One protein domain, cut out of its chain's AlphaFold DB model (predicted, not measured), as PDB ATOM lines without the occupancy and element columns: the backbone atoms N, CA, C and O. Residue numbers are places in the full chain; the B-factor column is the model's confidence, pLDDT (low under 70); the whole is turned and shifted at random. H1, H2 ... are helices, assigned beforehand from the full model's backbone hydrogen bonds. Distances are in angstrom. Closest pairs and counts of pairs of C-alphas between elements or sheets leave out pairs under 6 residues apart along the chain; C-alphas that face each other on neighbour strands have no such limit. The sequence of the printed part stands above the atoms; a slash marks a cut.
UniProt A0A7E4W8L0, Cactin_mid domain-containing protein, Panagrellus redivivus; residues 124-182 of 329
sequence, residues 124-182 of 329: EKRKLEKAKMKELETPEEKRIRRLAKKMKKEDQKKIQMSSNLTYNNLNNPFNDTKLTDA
ATOM      1  N   GLU A 124     -12.433 -15.301 -69.403       85.69
ATOM      2  CA  GLU A 124     -13.622 -15.893 -68.796       85.69
ATOM      3  C   GLU A 124     -13.301 -17.185 -68.050       85.69
ATOM      4  O   GLU A 124     -13.671 -17.303 -66.881       85.69
ATOM      5  N   LYS A 125     -12.500 -18.085 -68.637       82.69
ATOM      6  CA  LYS A 125     -11.993 -19.288 -67.955       82.69
ATOM      7  C   LYS A 125     -11.226 -18.935 -66.681       82.69
ATOM      8  O   LYS A 125     -11.579 -19.420 -65.608       82.69
ATOM      9  N   ARG A 126     -10.290 -17.974 -66.730       79.75
ATOM     10  CA  ARG A 126      -9.598 -17.471 -65.519       79.75
ATOM     11  C   ARG A 126     -10.550 -16.865 -64.491       79.75
ATOM     12  O   ARG A 126     -10.251 -16.876 -63.297       79.75
ATOM     13  N   LYS A 127     -11.640 -16.233 -64.928       83.31
ATOM     14  CA  LYS A 127     -12.626 -15.605 -64.039       83.31
ATOM     15  C   LYS A 127     -13.483 -16.666 -63.347       83.31
ATOM     16  O   LYS A 127     -13.693 -16.548 -62.143       83.31
ATOM     17  N   LEU A 128     -13.891 -17.699 -64.081       81.50
ATOM     18  CA  LEU A 128     -14.593 -18.880 -63.579       81.50
ATOM     19  C   LEU A 128     -13.726 -19.680 -62.605       81.50
ATOM     20  O   LEU A 128     -14.172 -19.962 -61.499       81.50
ATOM     21  N   GLU A 129     -12.467 -19.955 -62.944       79.31
ATOM     22  CA  GLU A 129     -11.511 -20.621 -62.047       79.31
ATOM     23  C   GLU A 129     -11.314 -19.831 -60.751       79.31
ATOM     24  O   GLU A 129     -11.419 -20.378 -59.658       79.31
ATOM     25  N   LYS A 130     -11.125 -18.509 -60.837       77.75
ATOM     26  CA  LYS A 130     -11.037 -17.643 -59.649       77.75
ATOM     27  C   LYS A 130     -12.327 -17.595 -58.833       77.75
ATOM     28  O   LYS A 130     -12.252 -17.277 -57.647       77.75
ATOM     29  N   ALA A 131     -13.486 -17.810 -59.450       77.62
ATOM     30  CA  ALA A 131     -14.765 -17.875 -58.753       77.62
ATOM     31  C   ALA A 131     -14.901 -19.211 -58.015       77.62
ATOM     32  O   ALA A 131     -15.117 -19.184 -56.808       77.62
ATOM     33  N   LYS A 132     -14.626 -20.334 -58.693       76.81
ATOM     34  CA  LYS A 132     -14.594 -21.679 -58.097       76.81
ATOM     35  C   LYS A 132     -13.607 -21.761 -56.930       76.81
ATOM     36  O   LYS A 132     -13.976 -22.159 -55.834       76.81
ATOM     37  N   MET A 133     -12.388 -21.248 -57.110       67.19
ATOM     38  CA  MET A 133     -11.377 -21.179 -56.044       67.19
ATOM     39  C   MET A 133     -11.795 -20.301 -54.857       67.19
ATOM     40  O   MET A 133     -11.292 -20.482 -53.762       67.19
ATOM     41  N   LYS A 134     -12.690 -19.327 -55.062       71.44
ATOM     42  CA  LYS A 134     -13.185 -18.420 -54.013       71.44
ATOM     43  C   LYS A 134     -14.439 -18.957 -53.313       71.44
ATOM     44  O   LYS A 134     -14.787 -18.463 -52.242       71.44
ATOM     45  N   GLU A 135     -15.132 -19.896 -53.944       67.75
ATOM     46  CA  GLU A 135     -16.306 -20.592 -53.416       67.75
ATOM     47  C   GLU A 135     -15.897 -21.782 -52.540       67.75
ATOM     48  O   GLU A 135     -16.530 -22.024 -51.520       67.75
ATOM     49  N   LEU A 136     -14.767 -22.419 -52.866       67.25
ATOM     50  CA  LEU A 136     -14.110 -23.440 -52.042       67.25
ATOM     51  C   LEU A 136     -13.244 -22.860 -50.899       67.25
ATOM     52  O   LEU A 136     -12.741 -23.613 -50.073       67.25
ATOM     53  N   GLU A 137     -13.054 -21.535 -50.845       63.53
ATOM     54  CA  GLU A 137     -12.178 -20.850 -49.877       63.53
ATOM     55  C   GLU A 137     -12.862 -20.765 -48.500       63.53
ATOM     56  O   GLU A 137     -13.945 -20.181 -48.350       63.53
ATOM     57  N   THR A 138     -12.208 -21.308 -47.474       73.19
ATOM     58  CA  THR A 138     -12.710 -21.295 -46.093       73.19
ATOM     59  C   THR A 138     -12.842 -19.856 -45.555       73.19
ATOM     60  O   THR A 138     -12.165 -18.921 -46.013       73.19
ATOM     61  N   PRO A 139     -13.721 -19.597 -44.563       70.75
ATOM     62  CA  PRO A 139     -13.906 -18.249 -44.018       70.75
ATOM     63  C   PRO A 139     -12.623 -17.643 -43.416       70.75
ATOM     64  O   PRO A 139     -12.506 -16.413 -43.369       70.75
ATOM     65  N   GLU A 140     -11.657 -18.466 -43.001       66.25
ATOM     66  CA  GLU A 140     -10.357 -18.035 -42.473       66.25
ATOM     67  C   GLU A 140      -9.375 -17.608 -43.569       66.25
ATOM     68  O   GLU A 140      -8.816 -16.508 -43.493       66.25
ATOM     69  N   GLU A 141      -9.253 -18.369 -44.657       75.62
ATOM     70  CA  GLU A 141      -8.448 -17.981 -45.827       75.62
ATOM     71  C   GLU A 141      -8.935 -16.661 -46.434       75.62
ATOM     72  O   GLU A 141      -8.155 -15.766 -46.777       75.62
ATOM     73  N   LYS A 142     -10.254 -16.446 -46.434       73.44
ATOM     74  CA  LYS A 142     -10.862 -15.182 -46.859       73.44
ATOM     75  C   LYS A 142     -10.444 -13.993 -45.982       73.44
ATOM     76  O   LYS A 142     -10.373 -12.864 -46.487       73.44
ATOM     77  N   ARG A 143     -10.174 -14.199 -44.684       75.69
ATOM     78  CA  ARG A 143      -9.640 -13.162 -43.776       75.69
ATOM     79  C   ARG A 143      -8.162 -12.903 -44.052       75.69
ATOM     80  O   ARG A 143      -7.796 -11.736 -44.213       75.69
ATOM     81  N   ILE A 144      -7.354 -13.952 -44.212       78.62
ATOM     82  CA  ILE A 144      -5.920 -13.850 -44.540       78.62
ATOM     83  C   ILE A 144      -5.727 -13.110 -45.866       78.62
ATOM     84  O   ILE A 144      -4.964 -12.148 -45.947       78.62
ATOM     85  N   ARG A 145      -6.516 -13.438 -46.892       78.50
ATOM     86  CA  ARG A 145      -6.501 -12.744 -48.185       78.50
ATOM     87  C   ARG A 145      -6.859 -11.262 -48.073       78.50
ATOM     88  O   ARG A 145      -6.278 -10.424 -48.768       78.50
ATOM     89  N   ARG A 146      -7.839 -10.906 -47.233       77.56
ATOM     90  CA  ARG A 146      -8.212  -9.500 -46.994       77.56
ATOM     91  C   ARG A 146      -7.103  -8.746 -46.267       77.56
ATOM     92  O   ARG A 146      -6.833  -7.607 -46.646       77.56
ATOM     93  N   LEU A 147      -6.455  -9.377 -45.290       78.69
ATOM     94  CA  LEU A 147      -5.305  -8.814 -44.584       78.69
ATOM     95  C   LEU A 147      -4.110  -8.631 -45.526       78.69
ATOM     96  O   LEU A 147      -3.607  -7.520 -45.638       78.69
ATOM     97  N   ALA A 148      -3.747  -9.643 -46.314       81.31
ATOM     98  CA  ALA A 148      -2.677  -9.551 -47.306       81.31
ATOM     99  C   ALA A 148      -2.956  -8.474 -48.369       81.31
ATOM    100  O   ALA A 148      -2.068  -7.710 -48.749       81.31
ATOM    101  N   LYS A 149      -4.210  -8.351 -48.828       84.75
ATOM    102  CA  LYS A 149      -4.610  -7.274 -49.746       84.75
ATOM    103  C   LYS A 149      -4.516  -5.893 -49.092       84.75
ATOM    104  O   LYS A 149      -4.235  -4.932 -49.802       84.75
ATOM    105  N   LYS A 150      -4.771  -5.779 -47.784       84.69
ATOM    106  CA  LYS A 150      -4.619  -4.529 -47.028       84.69
ATOM    107  C   LYS A 150      -3.142  -4.157 -46.885       84.69
ATOM    108  O   LYS A 150      -2.799  -3.044 -47.266       84.69
ATOM    109  N   MET A 151      -2.299  -5.103 -46.467       74.56
ATOM    110  CA  MET A 151      -0.847  -4.917 -46.335       74.56
ATOM    111  C   MET A 151      -0.224  -4.499 -47.673       74.56
ATOM    112  O   MET A 151       0.352  -3.424 -47.758       74.56
ATOM    113  N   LYS A 152      -0.506  -5.215 -48.774       80.12
ATOM    114  CA  LYS A 152      -0.029  -4.824 -50.119       80.12
ATOM    115  C   LYS A 152      -0.456  -3.414 -50.538       80.12
ATOM    116  O   LYS A 152       0.267  -2.745 -51.268       80.12
ATOM    117  N   LYS A 153      -1.645  -2.962 -50.125       77.50
ATOM    118  CA  LYS A 153      -2.134  -1.610 -50.437       77.50
ATOM    119  C   LYS A 153      -1.423  -0.537 -49.616       77.50
ATOM    120  O   LYS A 153      -1.265   0.578 -50.104       77.50
ATOM    121  N   GLU A 154      -1.048  -0.851 -48.381       73.81
ATOM    122  CA  GLU A 154      -0.220   0.018 -47.545       73.81
ATOM    123  C   GLU A 154       1.221   0.055 -48.050       73.81
ATOM    124  O   GLU A 154       1.762   1.145 -48.184       73.81
ATOM    125  N   ASP A 155       1.794  -1.082 -48.443       71.19
ATOM    126  CA  ASP A 155       3.149  -1.149 -48.994       71.19
ATOM    127  C   ASP A 155       3.258  -0.399 -50.319       71.19
ATOM    128  O   ASP A 155       4.184   0.377 -50.504       71.19
ATOM    129  N   GLN A 156       2.278  -0.529 -51.221       71.38
ATOM    130  CA  GLN A 156       2.259   0.265 -52.458       71.38
ATOM    131  C   GLN A 156       2.189   1.769 -52.188       71.38
ATOM    132  O   GLN A 156       2.863   2.541 -52.863       71.38
ATOM    133  N   LYS A 157       1.397   2.193 -51.194       69.00
ATOM    134  CA  LYS A 157       1.369   3.599 -50.780       69.00
ATOM    135  C   LYS A 157       2.710   4.018 -50.196       69.00
ATOM    136  O   LYS A 157       3.205   5.065 -50.575       69.00
ATOM    137  N   LYS A 158       3.309   3.204 -49.325       65.69
ATOM    138  CA  LYS A 158       4.621   3.482 -48.732       65.69
ATOM    139  C   LYS A 158       5.705   3.588 -49.793       65.69
ATOM    140  O   LYS A 158       6.418   4.572 -49.770       65.69
ATOM    141  N   ILE A 159       5.770   2.660 -50.745       66.56
ATOM    142  CA  ILE A 159       6.734   2.687 -51.855       66.56
ATOM    143  C   ILE A 159       6.553   3.955 -52.690       66.56
ATOM    144  O   ILE A 159       7.533   4.615 -53.002       66.56
ATOM    145  N   GLN A 160       5.313   4.334 -53.007       65.44
ATOM    146  CA  GLN A 160       5.044   5.546 -53.782       65.44
ATOM    147  C   GLN A 160       5.457   6.833 -53.044       65.44
ATOM    148  O   GLN A 160       5.836   7.807 -53.683       65.44
ATOM    149  N   MET A 161       5.406   6.837 -51.708       61.00
ATOM    150  CA  MET A 161       5.902   7.945 -50.879       61.00
ATOM    151  C   MET A 161       7.423   7.900 -50.719       61.00
ATOM    152  O   MET A 161       8.083   8.931 -50.744       61.00
ATOM    153  N   SER A 162       7.974   6.706 -50.495       62.25
ATOM    154  CA  SER A 162       9.352   6.510 -50.057       62.25
ATOM    155  C   SER A 162      10.340   6.419 -51.208       62.25
ATOM    156  O   SER A 162      11.523   6.596 -50.965       62.25
ATOM    157  N   SER A 163       9.902   6.113 -52.435       64.50
ATOM    158  CA  SER A 163      10.807   5.995 -53.587       64.50
ATOM    159  C   SER A 163      11.421   7.333 -53.982       64.50
ATOM    160  O   SER A 163      12.531   7.366 -54.498       64.50
ATOM    161  N   ASN A 164      10.697   8.427 -53.746       66.50
ATOM    162  CA  ASN A 164      11.100   9.762 -54.178       66.50
ATOM    163  C   ASN A 164      11.871  10.518 -53.084       66.50
ATOM    164  O   ASN A 164      12.478  11.546 -53.367       66.50
ATOM    165  N   LEU A 165      11.863  10.021 -51.841       74.56
ATOM    166  CA  LEU A 165      12.579  10.624 -50.721       74.56
ATOM    167  C   LEU A 165      13.900   9.900 -50.463       74.56
ATOM    168  O   LEU A 165      13.930   8.708 -50.169       74.56
ATOM    169  N   THR A 166      14.988  10.663 -50.447       75.94
ATOM    170  CA  THR A 166      16.316  10.194 -50.031       75.94
ATOM    171  C   THR A 166      16.385   9.854 -48.539       75.94
ATOM    172  O   THR A 166      17.245   9.078 -48.139       75.94
ATOM    173  N   TYR A 167      15.473  10.394 -47.722       81.19
ATOM    174  CA  TYR A 167      15.334  10.101 -46.293       81.19
ATOM    175  C   TYR A 167      13.958   9.503 -45.991       81.19
ATOM    176  O   TYR A 167      12.928  10.097 -46.300       81.19
ATOM    177  N   ASN A 168      13.932   8.328 -45.372       80.38
ATOM    178  CA  ASN A 168      12.734   7.586 -45.006       80.38
ATOM    179  C   ASN A 168      12.859   7.021 -43.576       80.38
ATOM    180  O   ASN A 168      13.905   7.113 -42.941       80.38
ATOM    181  N   ASN A 169      11.795   6.401 -43.057       83.69
ATOM    182  CA  ASN A 169      11.786   5.866 -41.685       83.69
ATOM    183  C   ASN A 169      12.786   4.716 -41.447       83.69
ATOM    184  O   ASN A 169      13.038   4.374 -40.298       83.69
ATOM    185  N   LEU A 170      13.302   4.077 -42.504       81.62
ATOM    186  CA  LEU A 170      14.214   2.930 -42.421       81.62
ATOM    187  C   LEU A 170      15.690   3.339 -42.506       81.62
ATOM    188  O   LEU A 170      16.539   2.620 -41.996       81.62
ATOM    189  N   ASN A 171      16.001   4.472 -43.140       85.62
ATOM    190  CA  ASN A 171      17.363   4.992 -43.290       85.62
ATOM    191  C   ASN A 171      17.655   6.184 -42.365       85.62
ATOM    192  O   ASN A 171      18.646   6.889 -42.548       85.62
ATOM    193  N   ASN A 172      16.782   6.412 -41.384       84.31
ATOM    194  CA  ASN A 172      16.919   7.489 -40.425       84.31
ATOM    195  C   ASN A 172      17.952   7.124 -39.338       84.31
ATOM    196  O   ASN A 172      17.680   6.229 -38.533       84.31
ATOM    197  N   PRO A 173      19.094   7.833 -39.242       90.25
ATOM    198  CA  PRO A 173      20.146   7.529 -38.268       90.25
ATOM    199  C   PRO A 173      19.724   7.768 -36.811       90.25
ATOM    200  O   PRO A 173      20.375   7.275 -35.896       90.25
ATOM    201  N   PHE A 174      18.631   8.501 -36.578       88.31
ATOM    202  CA  PHE A 174      18.110   8.789 -35.239       88.31
ATOM    203  C   PHE A 174      17.064   7.776 -34.762       88.31
ATOM    204  O   PHE A 174      16.399   8.012 -33.754       88.31
ATOM    205  N   ASN A 175      16.893   6.659 -35.480       83.81
ATOM    206  CA  ASN A 175      15.937   5.603 -35.140       83.81
ATOM    207  C   ASN A 175      14.475   6.090 -35.005       83.81
ATOM    208  O   ASN A 175      13.642   5.418 -34.393       83.81
ATOM    209  N   ASP A 176      14.136   7.250 -35.581       85.88
ATOM    210  CA  ASP A 176      12.768   7.757 -35.569       85.88
ATOM    211  C   ASP A 176      11.942   7.096 -36.682       85.88
ATOM    212  O   ASP A 176      12.165   7.280 -37.882       85.88
ATOM    213  N   THR A 177      10.970   6.304 -36.228       83.06
ATOM    214  CA  THR A 177      10.070   5.480 -37.043       83.06
ATOM    215  C   THR A 177       8.912   6.261 -37.671       83.06
ATOM    216  O   THR A 177       8.180   5.687 -38.480       83.06
ATOM    217  N   LYS A 178       8.729   7.542 -37.314       83.62
ATOM    218  CA  LYS A 178       7.602   8.392 -37.741       83.62
ATOM    219  C   LYS A 178       8.027   9.582 -38.608       83.62
ATOM    220  O   LYS A 178       7.230  10.493 -38.806       83.62
ATOM    221  N   LEU A 179       9.238   9.570 -39.160       83.25
ATOM    222  CA  LEU A 179       9.781  10.669 -39.968       83.25
ATOM    223  C   LEU A 179       8.888  11.051 -41.168       83.25
ATOM    224  O   LEU A 179       8.770  12.224 -41.506       83.25
ATOM    225  N   THR A 180       8.233  10.078 -41.804       82.56
ATOM    226  CA  THR A 180       7.327  10.308 -42.945       82.56
ATOM    227  C   THR A 180       5.903  10.700 -42.548       82.56
ATOM    228  O   THR A 180       5.079  10.942 -43.430       82.56
ATOM    229  N   ASP A 181       5.561  10.677 -41.258       84.81
ATOM    230  CA  ASP A 181       4.209  11.009 -40.816       84.81
ATOM    231  C   ASP A 181       3.983  12.524 -40.884       84.81
ATOM    232  O   ASP A 181       4.840  13.330 -40.520       84.81
ATOM    233  N   ALA A 182       2.784  12.932 -41.306       86.44
ATOM    234  CA  ALA A 182       2.430  14.343 -41.348       86.44
ATOM    235  C   ALA A 182       2.426  14.938 -39.930       86.44
ATOM    236  O   ALA A 182       1.696  14.473 -39.047       86.44
TER     237      ALA A 182
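AT A GLANCE: This is residues 124 to 182 of the 329 residues of the protein "Cactin_mid domain-containing protein" of Panagrellus redivivus (UniProt A0A7E4W8L0). Two helices make an open V, the short H1 as one arm and the long H2 as the other, and beyond the far end of H2 a tail with no named element, residues 163 to 182, folds back into a loose loop. The printed part has 59 residues, with two named helices, H1 then H2, and no named strand; the class is all helix. It is extended, with a radius of gyration of the C-alphas of 18.0 A, and spans 50 by 25 by 18 A.

IN THESE COORDINATES: H1, residues 124 to 135, begins at C-alpha 124 (-13.622, -15.893, -68.796) and is 16.3 A long. H2, residues 139 to 162, is 34.5 A long and ends at C-alpha 162 (9.352, 6.510, -50.057).

HOW THE PARTS SIT: A tight link of 3 residues joins H1 to H2. They are only just apart, closest 8.2 A between C-alphas. In both helices every O i to N i+4 pair is within hydrogen-bond range. Residues 143 to 157 of H2 stand free.

THE WHOLE: The farthest C-alphas, of Lys 125 and Phe 174, are 52.6 A apart. The printed part has no cut. Confidence is under 70 at 13 residues, among them 157 to 164.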